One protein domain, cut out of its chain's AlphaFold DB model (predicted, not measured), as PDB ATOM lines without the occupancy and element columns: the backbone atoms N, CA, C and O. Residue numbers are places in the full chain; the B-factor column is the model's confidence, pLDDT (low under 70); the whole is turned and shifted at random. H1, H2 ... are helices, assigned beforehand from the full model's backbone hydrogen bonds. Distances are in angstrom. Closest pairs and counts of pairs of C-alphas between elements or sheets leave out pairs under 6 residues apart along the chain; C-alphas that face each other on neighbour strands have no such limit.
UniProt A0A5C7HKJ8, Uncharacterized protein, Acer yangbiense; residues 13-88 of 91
ATOM      1  N   GLN A  13       5.952  27.273 194.259       52.34
ATOM      2  CA  GLN A  13       6.857  26.641 195.228       52.34
ATOM      3  C   GLN A  13       6.415  26.855 196.680       52.34
ATOM      4  O   GLN A  13       6.516  25.938 197.496       52.34
ATOM      5  N   ASP A  14       5.879  28.035 196.997       53.81
ATOM      6  CA  ASP A  14       5.337  28.322 198.329       53.81
ATOM      7  C   ASP A  14       4.059  27.511 198.577       53.81
ATOM      8  O   ASP A  14       3.845  26.988 199.673       53.81
ATOM      9  N   LEU A  15       3.254  27.329 197.525       54.50
ATOM     10  CA  LEU A  15       2.081  26.463 197.528       54.50
ATOM     11  C   LEU A  15       2.462  24.991 197.624       54.50
ATOM     12  O   LEU A  15       1.888  24.308 198.453       54.50
ATOM     13  N   LEU A  16       3.462  24.503 196.882       57.91
ATOM     14  CA  LEU A  16       3.902  23.107 197.001       57.91
ATOM     15  C   LEU A  16       4.356  22.769 198.424       57.91
ATOM     16  O   LEU A  16       4.022  21.701 198.919       57.91
ATOM     17  N   ASN A  17       5.049  23.676 199.117       60.19
ATOM     18  CA  ASN A  17       5.492  23.433 200.493       60.19
ATOM     19  C   ASN A  17       4.332  23.443 201.502       60.19
ATOM     20  O   ASN A  17       4.251  22.562 202.365       60.19
ATOM     21  N   VAL A  18       3.425  24.419 201.404       59.94
ATOM     22  CA  VAL A  18       2.263  24.525 202.303       59.94
ATOM     23  C   VAL A  18       1.224  23.448 201.994       59.94
ATOM     24  O   VAL A  18       0.717  22.826 202.924       59.94
ATOM     25  N   GLU A  19       0.942  23.160 200.724       60.50
ATOM     26  CA  GLU A  19       0.080  22.058 200.299       60.50
ATOM     27  C   GLU A  19       0.699  20.717 200.633       60.50
ATOM     28  O   GLU A  19      -0.028  19.862 201.090       60.50
ATOM     29  N   GLN A  20       2.004  20.491 200.495       60.91
ATOM     30  CA  GLN A  20       2.593  19.205 200.878       60.91
ATOM     31  C   GLN A  20       2.429  18.933 202.374       60.91
ATOM     32  O   GLN A  20       2.095  17.811 202.766       60.91
ATOM     33  N   LEU A  21       2.625  19.949 203.219       57.56
ATOM     34  CA  LEU A  21       2.366  19.843 204.655       57.56
ATOM     35  C   LEU A  21       0.870  19.680 204.933       57.56
ATOM     36  O   LEU A  21       0.484  18.767 205.657       57.56
ATOM     37  N   THR A  22       0.020  20.497 204.312       57.16
ATOM     38  CA  THR A  22      -1.438  20.458 204.499       57.16
ATOM     39  C   THR A  22      -2.038  19.166 203.967       57.16
ATOM     40  O   THR A  22      -2.878  18.598 204.632       57.16
ATOM     41  N   TYR A  23      -1.583  18.644 202.837       63.38
ATOM     42  CA  TYR A  23      -1.989  17.385 202.218       63.38
ATOM     43  C   TYR A  23      -1.449  16.188 202.994       63.38
ATOM     44  O   TYR A  23      -2.172  15.221 203.154       63.38
ATOM     45  N   THR A  24      -0.246  16.252 203.573       58.94
ATOM     46  CA  THR A  24       0.215  15.214 204.519       58.94
ATOM     47  C   THR A  24      -0.630  15.209 205.804       58.94
ATOM     48  O   THR A  24      -0.900  14.150 206.364       58.94
ATOM     49  N   LEU A  25      -1.065  16.381 206.276       54.34
ATOM     50  CA  LEU A  25      -1.922  16.525 207.461       54.34
ATOM     51  C   LEU A  25      -3.408  16.244 207.164       54.34
ATOM     52  O   LEU A  25      -4.134  15.781 208.038       54.34
ATOM     53  N   SER A  26      -3.848  16.513 205.934       54.50
ATOM     54  CA  SER A  26      -5.221  16.389 205.429       54.50
ATOM     55  C   SER A  26      -5.443  15.099 204.649       54.50
ATOM     56  O   SER A  26      -6.587  14.799 204.302       54.50
ATOM     57  N   SER A  27      -4.397  14.321 204.361       59.59
ATOM     58  CA  SER A  27      -4.546  12.959 203.879       59.59
ATOM     59  C   SER A  27      -5.133  12.167 205.031       59.59
ATOM     60  O   SER A  27      -4.421  11.686 205.915       59.59
ATOM     61  N   THR A  28      -6.458  12.083 205.046       63.91
ATOM     62  CA  THR A  28      -7.212  11.172 205.894       63.91
ATOM     63  C   THR A  28      -6.522   9.808 205.814       63.91
ATOM     64  O   THR A  28      -6.088   9.396 204.734       63.91
ATOM     65  N   GLN A  29      -6.298   9.148 206.951       68.56
ATOM     66  CA  GLN A  29      -5.491   7.926 207.014       68.56
ATOM     67  C   GLN A  29      -5.952   6.916 205.943       68.56
ATOM     68  O   GLN A  29      -7.044   6.366 206.037       68.56
ATOM     69  N   GLY A  30      -5.123   6.686 204.914       79.81
ATOM     70  CA  GLY A  30      -5.344   5.643 203.904       79.81
ATOM     71  C   GLY A  30      -5.576   6.082 202.457       79.81
ATOM     72  O   GLY A  30      -5.572   5.211 201.595       79.81
ATOM     73  N   TYR A  31      -5.729   7.378 202.164       84.12
ATOM     74  CA  TYR A  31      -5.900   7.859 200.777       84.12
ATOM     75  C   TYR A  31      -4.600   8.314 200.115       84.12
ATOM     76  O   TYR A  31      -4.621   8.650 198.941       84.12
ATOM     77  N   LEU A  32      -3.498   8.378 200.866       82.44
ATOM     78  CA  LEU A  32      -2.229   8.915 200.394       82.44
ATOM     79  C   LEU A  32      -1.510   7.928 199.472       82.44
ATOM     80  O   LEU A  32      -1.265   6.787 199.869       82.44
ATOM     81  N   ASP A  33      -1.102   8.397 198.295       83.62
ATOM     82  CA  ASP A  33      -0.204   7.659 197.408       83.62
ATOM     83  C   ASP A  33       1.131   7.327 198.121       83.62
ATOM     84  O   ASP A  33       1.830   8.237 198.589       83.62
ATOM     85  N   PRO A  34       1.518   6.040 198.220       83.50
ATOM     86  CA  PRO A  34       2.776   5.641 198.843       83.50
ATOM     87  C   PRO A  34       4.014   6.185 198.116       83.50
ATOM     88  O   PRO A  34       5.018   6.468 198.772       83.50
ATOM     89  N   GLU A  35       3.973   6.363 196.792       82.81
ATOM     90  CA  GLU A  35       5.098   6.930 196.038       82.81
ATOM     91  C   GLU A  35       5.261   8.419 196.352       82.81
ATOM     92  O   GLU A  35       6.375   8.873 196.629       82.81
ATOM     93  N   TYR A  36       4.155   9.165 196.425       79.88
ATOM     94  CA  TYR A  36       4.159  10.547 196.907       79.88
ATOM     95  C   TYR A  36       4.705  10.660 198.337       79.88
ATOM     96  O   TYR A  36       5.514  11.544 198.625       79.88
ATOM     97  N   PHE A  37       4.313   9.758 199.245       77.50
ATOM     98  CA  PHE A  37       4.805   9.767 200.628       77.50
ATOM     99  C   PHE A  37       6.335   9.651 200.704       77.50
ATOM    100  O   PHE A  37       6.971  10.340 201.508       77.50
ATOM    101  N   LEU A  38       6.924   8.805 199.856       79.25
ATOM    102  CA  LEU A  38       8.365   8.553 199.824       79.25
ATOM    103  C   LEU A  38       9.138   9.648 199.088       79.25
ATOM    104  O   LEU A  38      10.167  10.114 199.574       79.25
ATOM    105  N   THR A  39       8.656  10.046 197.913       78.94
ATOM    106  CA  THR A  39       9.393  10.918 196.985       78.94
ATOM    107  C   THR A  39       9.101  12.397 197.183       78.94
ATOM    108  O   THR A  39       9.892  13.234 196.756       78.94
ATOM    109  N   ARG A  40       7.966  12.721 197.814       73.44
ATOM    110  CA  ARG A  40       7.404  14.077 197.915       73.44
ATOM    111  C   ARG A  40       7.076  14.721 196.566       73.44
ATOM    112  O   ARG A  40       6.872  15.927 196.497       73.44
ATOM    113  N   MET A  41       6.986  13.926 195.501       73.44
ATOM    114  CA  MET A  41       6.651  14.413 194.167       73.44
ATOM    115  C   MET A  41       5.172  14.184 193.876       73.44
ATOM    116  O   MET A  41       4.742  13.044 193.711       73.44
ATOM    117  N   LEU A  42       4.391  15.264 193.797       72.00
ATOM    118  CA  LEU A  42       3.003  15.187 193.344       72.00
ATOM    119  C   LEU A  42       2.971  15.088 191.821       72.00
ATOM    120  O   LEU A  42       3.393  16.012 191.126       72.00
ATOM    121  N   ILE A  43       2.451  13.980 191.308       78.31
ATOM    122  CA  ILE A  43       2.298  13.744 189.871       78.31
ATOM    123  C   ILE A  43       0.873  13.294 189.547       78.31
ATOM    124  O   ILE A  43       0.108  12.906 190.429       78.31
ATOM    125  N   GLU A  44       0.514  13.289 188.263       79.69
ATOM    126  CA  GLU A  44      -0.817  12.857 187.807       79.69
ATOM    127  C   GLU A  44      -1.181  11.441 188.289       79.69
ATOM    128  O   GLU A  44      -2.335  11.178 188.624       79.69
ATOM    129  N   LYS A  45      -0.195  10.540 188.415       80.50
ATOM    130  CA  LYS A  45      -0.409   9.183 188.943       80.50
ATOM    131  C   LYS A  45      -0.882   9.166 190.398       80.50
ATOM    132  O   LYS A  45      -1.709   8.323 190.737       80.50
ATOM    133  N   SER A  46      -0.435  10.105 191.231       79.75
ATOM    134  CA  SER A  46      -0.890  10.221 192.621       79.75
ATOM    135  C   SER A  46      -2.378  10.569 192.680       79.75
ATOM    136  O   SER A  46      -3.124  10.002 193.474       79.75
ATOM    137  N   ASN A  47      -2.855  11.427 191.772       80.56
ATOM    138  CA  ASN A  47      -4.284  11.734 191.659       80.56
ATOM    139  C   ASN A  47      -5.103  10.504 191.242       80.56
ATOM    140  O   ASN A  47      -6.184  10.276 191.786       80.56
ATOM    141  N   VAL A  48      -4.578   9.692 190.319       87.44
ATOM    142  CA  VAL A  48      -5.214   8.432 189.902       87.44
ATOM    143  C   VAL A  48      -5.279   7.438 191.063       87.44
ATOM    144  O   VAL A  48      -6.332   6.839 191.280       87.44
ATOM    145  N   TYR A  49      -4.200   7.297 191.842       87.25
ATOM    146  CA  TYR A  49      -4.177   6.438 193.029       87.25
ATOM    147  C   TYR A  49      -5.267   6.842 194.027       87.25
ATOM    148  O   TYR A  49      -6.123   6.028 194.374       87.25
ATOM    149  N   ASN A  50      -5.288   8.116 194.426       84.44
ATOM    150  CA  ASN A  50      -6.237   8.625 195.417       84.44
ATOM    151  C   ASN A  50      -7.692   8.450 194.954       84.44
ATOM    152  O   ASN A  50      -8.560   8.098 195.750       84.44
ATOM    153  N   LEU A  51      -7.962   8.670 193.661       87.25
ATOM    154  CA  LEU A  51      -9.280   8.437 193.073       87.25
ATOM    155  C   LEU A  51      -9.663   6.947 193.113       87.25
ATOM    156  O   LEU A  51     -10.805   6.620 193.429       87.25
ATOM    157  N   GLY A  52      -8.711   6.043 192.866       91.12
ATOM    158  CA  GLY A  52      -8.900   4.599 193.028       91.12
ATOM    159  C   GLY A  52      -9.306   4.209 194.452       91.12
ATOM    160  O   GLY A  52     -10.225   3.411 194.629       91.12
ATOM    161  N   ILE A  53      -8.695   4.826 195.468       91.19
ATOM    162  CA  ILE A  53      -9.077   4.617 196.873       91.19
ATOM    163  C   ILE A  53     -10.513   5.073 197.144       91.19
ATOM    164  O   ILE A  53     -11.265   4.349 197.793       91.19
ATOM    165  N   VAL A  54     -10.918   6.233 196.615       90.25
ATOM    166  CA  VAL A  54     -12.304   6.720 196.738       90.25
ATOM    167  C   VAL A  54     -13.285   5.744 196.086       90.25
ATOM    168  O   VAL A  54     -14.324   5.442 196.668       90.25
ATOM    169  N   PHE A  55     -12.963   5.195 194.912       92.75
ATOM    170  CA  PHE A  55     -13.811   4.174 194.293       92.75
ATOM    171  C   PHE A  55     -13.912   2.905 195.141       92.75
ATOM    172  O   PHE A  55     -15.012   2.379 195.307       92.75
ATOM    173  N   LEU A  56     -12.803   2.427 195.710       92.19
ATOM    174  CA  LEU A  56     -12.827   1.269 196.605       92.19
ATOM    175  C   LEU A  56     -13.675   1.534 197.857       92.19
ATOM    176  O   LEU A  56     -14.482   0.683 198.225       92.19
ATOM    177  N   GLU A  57     -13.553   2.710 198.474       91.69
ATOM    178  CA  GLU A  57     -14.395   3.114 199.607       91.69
ATOM    179  C   GLU A  57     -15.884   3.099 199.243       91.69
ATOM    180  O   GLU A  57     -16.686   2.546 199.995       91.69
ATOM    181  N   LEU A  58     -16.256   3.658 198.089       92.56
ATOM    182  CA  LEU A  58     -17.648   3.698 197.634       92.56
ATOM    183  C   LEU A  58     -18.214   2.300 197.367       92.56
ATOM    184  O   LEU A  58     -19.364   2.033 197.706       92.56
ATOM    185  N   LEU A  59     -17.419   1.407 196.774       92.44
ATOM    186  CA  LEU A  59     -17.849   0.043 196.463       92.44
ATOM    187  C   LEU A  59     -17.971  -0.832 197.716       92.44
ATOM    188  O   LEU A  59     -18.872  -1.662 197.798       92.44
ATOM    189  N   ILE A  60     -17.066  -0.663 198.681       90.56
ATOM    190  CA  ILE A  60     -17.022  -1.468 199.912       90.56
ATOM    191  C   ILE A  60     -17.925  -0.869 201.006       90.56
ATOM    192  O   ILE A  60     -18.347  -1.576 201.924       90.56
ATOM    193  N   GLY A  61     -18.221   0.432 200.929       89.38
ATOM    194  CA  GLY A  61     -18.950   1.176 201.957       89.38
ATOM    195  C   GLY A  61     -18.144   1.350 203.247       89.38
ATOM    196  O   GLY A  61     -18.716   1.363 204.337       89.38
ATOM    197  N   MET A  62     -16.812   1.411 203.154       87.31
ATOM    198  CA  MET A  62     -15.911   1.520 204.304       87.31
ATOM    199  C   MET A  62     -14.752   2.467 204.026       87.31
ATOM    200  O   MET A  62     -14.168   2.433 202.946       87.31
ATOM    201  N   GLN A  63     -14.351   3.218 205.056       89.62
ATOM    202  CA  GLN A  63     -13.152   4.046 204.988       89.62
ATOM    203  C   GLN A  63     -11.901   3.204 204.680       89.62
ATOM    204  O   GLN A  63     -11.792   2.077 205.179       89.62
ATOM    205  N   PRO A  64     -10.921   3.754 203.937       89.12
ATOM    206  CA  PRO A  64      -9.737   3.016 203.510       89.12
ATOM    207  C   PRO A  64      -8.903   2.444 204.639       89.12
ATOM    208  O   PRO A  64      -8.342   1.359 204.486       89.12
ATOM    209  N   ILE A  65      -8.842   3.147 205.771       89.25
ATOM    210  CA  ILE A  65      -8.323   2.614 207.023       89.25
ATOM    211  C   ILE A  65      -9.409   2.718 208.085       89.25
ATOM    212  O   ILE A  65      -9.928   3.795 208.363       89.25
ATOM    213  N   SER A  66      -9.752   1.588 208.697       86.00
ATOM    214  CA  SER A  66     -10.770   1.533 209.744       86.00
ATOM    215  C   SER A  66     -10.504   0.357 210.674       86.00
ATOM    216  O   SER A  66     -10.318  -0.765 210.213       86.00
ATOM    217  N   HIS A  67     -10.491   0.585 211.991       84.12
ATOM    218  CA  HIS A  67     -10.281  -0.472 212.996       84.12
ATOM    219  C   HIS A  67      -9.009  -1.318 212.754       84.12
ATOM    220  O   HIS A  67      -9.028  -2.538 212.889       84.12
ATOM    221  N   GLY A  68      -7.907  -0.679 212.337       83.81
ATOM    222  CA  GLY A  68      -6.631  -1.351 212.038       83.81
ATOM    223  C   GLY A  68      -6.582  -2.098 210.699       83.81
ATOM    224  O   GLY A  68      -5.534  -2.633 210.339       83.81
ATOM    225  N   ARG A  69      -7.682  -2.108 209.943       85.31
ATOM    226  CA  ARG A  69      -7.768  -2.683 208.598       85.31
ATOM    227  C   ARG A  69      -7.427  -1.658 207.536       85.31
ATOM    228  O   ARG A  69      -7.697  -0.476 207.731       85.31
ATOM    229  N   ASN A  70      -6.855  -2.114 206.425       90.44
ATOM    230  CA  ASN A  70      -6.551  -1.288 205.261       90.44
ATOM    231  C   ASN A  70      -7.105  -1.971 204.005       90.44
ATOM    232  O   ASN A  70      -6.616  -3.036 203.629       90.44
ATOM    233  N   ILE A  71      -8.078  -1.344 203.341       90.00
ATOM    234  CA  ILE A  71      -8.786  -1.956 202.206       90.00
ATOM    235  C   ILE A  71      -7.858  -2.266 201.024       90.00
ATOM    236  O   ILE A  71      -8.076  -3.247 200.329       90.00
ATOM    237  N   VAL A  72      -6.784  -1.497 200.826       90.62
ATOM    238  CA  VAL A  72      -5.799  -1.736 199.754       90.62
ATOM    239  C   VAL A  72      -5.000  -3.008 200.014       90.62
ATOM    240  O   VAL A  72      -4.607  -3.699 199.082       90.62
ATOM    241  N   ARG A  73      -4.753  -3.333 201.288       90.94
ATOM    242  CA  ARG A  73      -4.072  -4.577 201.673       90.94
ATOM    243  C   ARG A  73      -5.000  -5.785 201.648       90.94
ATOM    244  O   ARG A  73      -4.511  -6.902 201.549       90.94
ATOM    245  N   GLU A  74      -6.302  -5.561 201.784       91.00
ATOM    246  CA  GLU A  74      -7.308  -6.624 201.780       91.00
ATOM    247  C   GLU A  74      -7.804  -6.945 200.368       91.00
ATOM    248  O   GLU A  74      -8.098  -8.099 200.082       91.00
ATOM    249  N   VAL A  75      -7.855  -5.953 199.477       92.50
ATOM    250  CA  VAL A  75      -8.245  -6.110 198.072       92.50
ATOM    251  C   VAL A  75      -6.997  -6.346 197.223       92.50
ATOM    252  O   VAL A  75      -6.496  -5.451 196.545       92.50
ATOM    253  N   THR A  76      -6.467  -7.566 197.279       91.75
ATOM    254  CA  THR A  76      -5.288  -7.968 196.488       91.75
ATOM    255  C   THR A  76      -5.653  -8.496 195.104       91.75
ATOM    256  O   THR A  76      -4.825  -8.484 194.198       91.75
ATOM    257  N   ASP A  77      -6.889  -8.969 194.939       93.56
ATOM    258  CA  ASP A  77      -7.425  -9.548 193.706       93.56
ATOM    259  C   ASP A  77      -8.968  -9.540 193.695       93.56
ATOM    260  O   ASP A  77      -9.624  -9.138 194.659       93.56
ATOM    261  N   LEU A  78      -9.573 -10.017 192.602       93.25
ATOM    262  CA  LEU A  78     -11.032 -10.090 192.478       93.25
ATOM    263  C   LEU A  78     -11.685 -11.058 193.475       93.25
ATOM    264  O   LEU A  78     -12.810 -10.810 193.898       93.25
ATOM    265  N   ASN A  79     -11.004 -12.133 193.880       96.44
ATOM    266  CA  ASN A  79     -11.571 -13.103 194.818       96.44
ATOM    267  C   ASN A  79     -11.690 -12.499 196.221       96.44
ATOM    268  O   ASN A  79     -12.737 -12.620 196.857       96.44
ATOM    269  N   SER A  80     -10.637 -11.829 196.688       94.56
ATOM    270  CA  SER A  80     -10.629 -11.089 197.950       94.56
ATOM    271  C   SER A  80     -11.675  -9.973 197.945       94.56
ATOM    272  O   SER A  80     -12.463  -9.862 198.884       94.56
ATOM    273  N   PHE A  81     -11.781  -9.231 196.837       93.94
ATOM    274  CA  PHE A  81     -12.806  -8.207 196.663       93.94
ATOM    275  C   PHE A  81     -14.224  -8.776 196.791       93.94
ATOM    276  O   PHE A  81     -15.024  -8.279 197.583       93.94
ATOM    277  N   SER A  82     -14.531  -9.854 196.066       94.31
ATOM    278  CA  SER A  82     -15.841 -10.505 196.139       94.31
ATOM    279  C   SER A  82     -16.156 -11.008 197.546       94.31
ATOM    280  O   SER A  82     -17.262 -10.787 198.024       94.31
ATOM    281  N   GLN A  83     -15.202 -11.638 198.240       94.06
ATOM    282  CA  GLN A  83     -15.405 -12.101 199.619       94.06
ATOM    283  C   GLN A  83     -15.750 -10.951 200.570       94.06
ATOM    284  O   GLN A  83     -16.666 -11.080 201.384       94.06
ATOM    285  N   ILE A  84     -15.067  -9.811 200.434       92.31
ATOM    286  CA  ILE A  84     -15.364  -8.608 201.216       92.31
ATOM    287  C   ILE A  84     -16.789  -8.137 200.927       92.31
ATOM    288  O   ILE A  84     -17.549  -7.932 201.870       92.31
ATOM    289  N   LEU A  85     -17.188  -8.030 199.657       92.50
ATOM    290  CA  LEU A  85     -18.543  -7.608 199.294       92.50
ATOM    291  C   LEU A  85     -19.616  -8.572 199.817       92.50
ATOM    292  O   LEU A  85     -20.603  -8.131 200.402       92.50
ATOM    293  N   TYR A  86     -19.412  -9.885 199.683       93.62
ATOM    294  CA  TYR A  86     -20.350 -10.884 200.200       93.62
ATOM    295  C   TYR A  86     -20.473 -10.833 201.724       93.62
ATOM    296  O   TYR A  86     -21.577 -10.981 202.242       93.62
ATOM    297  N   SER A  87     -19.386 -10.539 202.447       90.62
ATOM    298  CA  SER A  87     -19.424 -10.368 203.908       90.62
ATOM    299  C   SER A  87     -20.284  -9.185 204.378       90.62
ATOM    300  O   SER A  87     -20.580  -9.072 205.568       90.62
ATOM    301  N   LYS A  88     -20.662  -8.284 203.462       85.88
ATOM    302  CA  LYS A  88     -21.482  -7.096 203.734       85.88
ATOM    303  C   LYS A  88     -22.953  -7.277 203.402       85.88
ATOM    304  O   LYS A  88     -23.745  -6.409 203.768       85.88
TER     305      LYS A  88
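Overview. This is residues 13 to 88 of the 91 residues of an uncharacterized protein of Acer yangbiense (UniProt A0A5C7HKJ8). A loose rod of helices: the longest helix, H3, runs along its middle, with H2 folded back near its first turns, the short H4 beside its residues 53 to 57, and H5 near its last residue, Ile 60. H1 makes one end of the rod and touches no other helix, and H5 makes the opposite end. The printed part has 76 residues with five named helices, H1 to H5 in chain order, and no named strand; the class is all helix. It is only just loose, close to compact, with a radius of gyration of the C-alphas of 14.1 A, and spans 47 by 22 by 18 A.

Arrangement. Start at H3, residues 44 to 60. With residues 53 to 57 alone it only just touches H4, residues 71 to 74, with 3 pairs of C-alphas within 8 A; the closest C-alphas, of Leu 56 and Ile 71, are 7.6 A apart. Look next at H5, residues 78 to 86: it is close to H3 but not clearly touching, at a steep tilt of 40 degrees, the same way, and the closest C-alphas, of Ile 60 and Leu 85, are 6.4 A apart. H2, residues 34 to 39, is close to H3 but not clearly touching, at a shallow tilt of 22 degrees, opposite ways; the closest C-alphas are Tyr 36 and Ser 46, 6.6 A. H1, residues 13 to 26, is apart from H3, and only just apart from H2, at 8.1 A. In H1, H2, H3 and H5 every O i to N i+4 pair is within hydrogen-bond range; H4 is too short for one.

Along the chain. Find C-alpha 44 at (-0.817, 12.857, 187.807); from there H3 runs 24.8 A to C-alpha 60. H1 begins at (6.857, 26.641, 195.228) and measures 18.8 A; H5 measures 12.1 A and ends at C-alpha 86, (-20.350, -10.884, 200.200). Between H3 and H4, residues 65 to 66 pair antiparallel with 69 to 70.

Size, cuts and confidence. The C-alphas farthest apart, of Asp 14 and Tyr 86, are 46.9 A apart. The printed part has no cut and no long link. Residues 13 to 29 have pLDDT under 70.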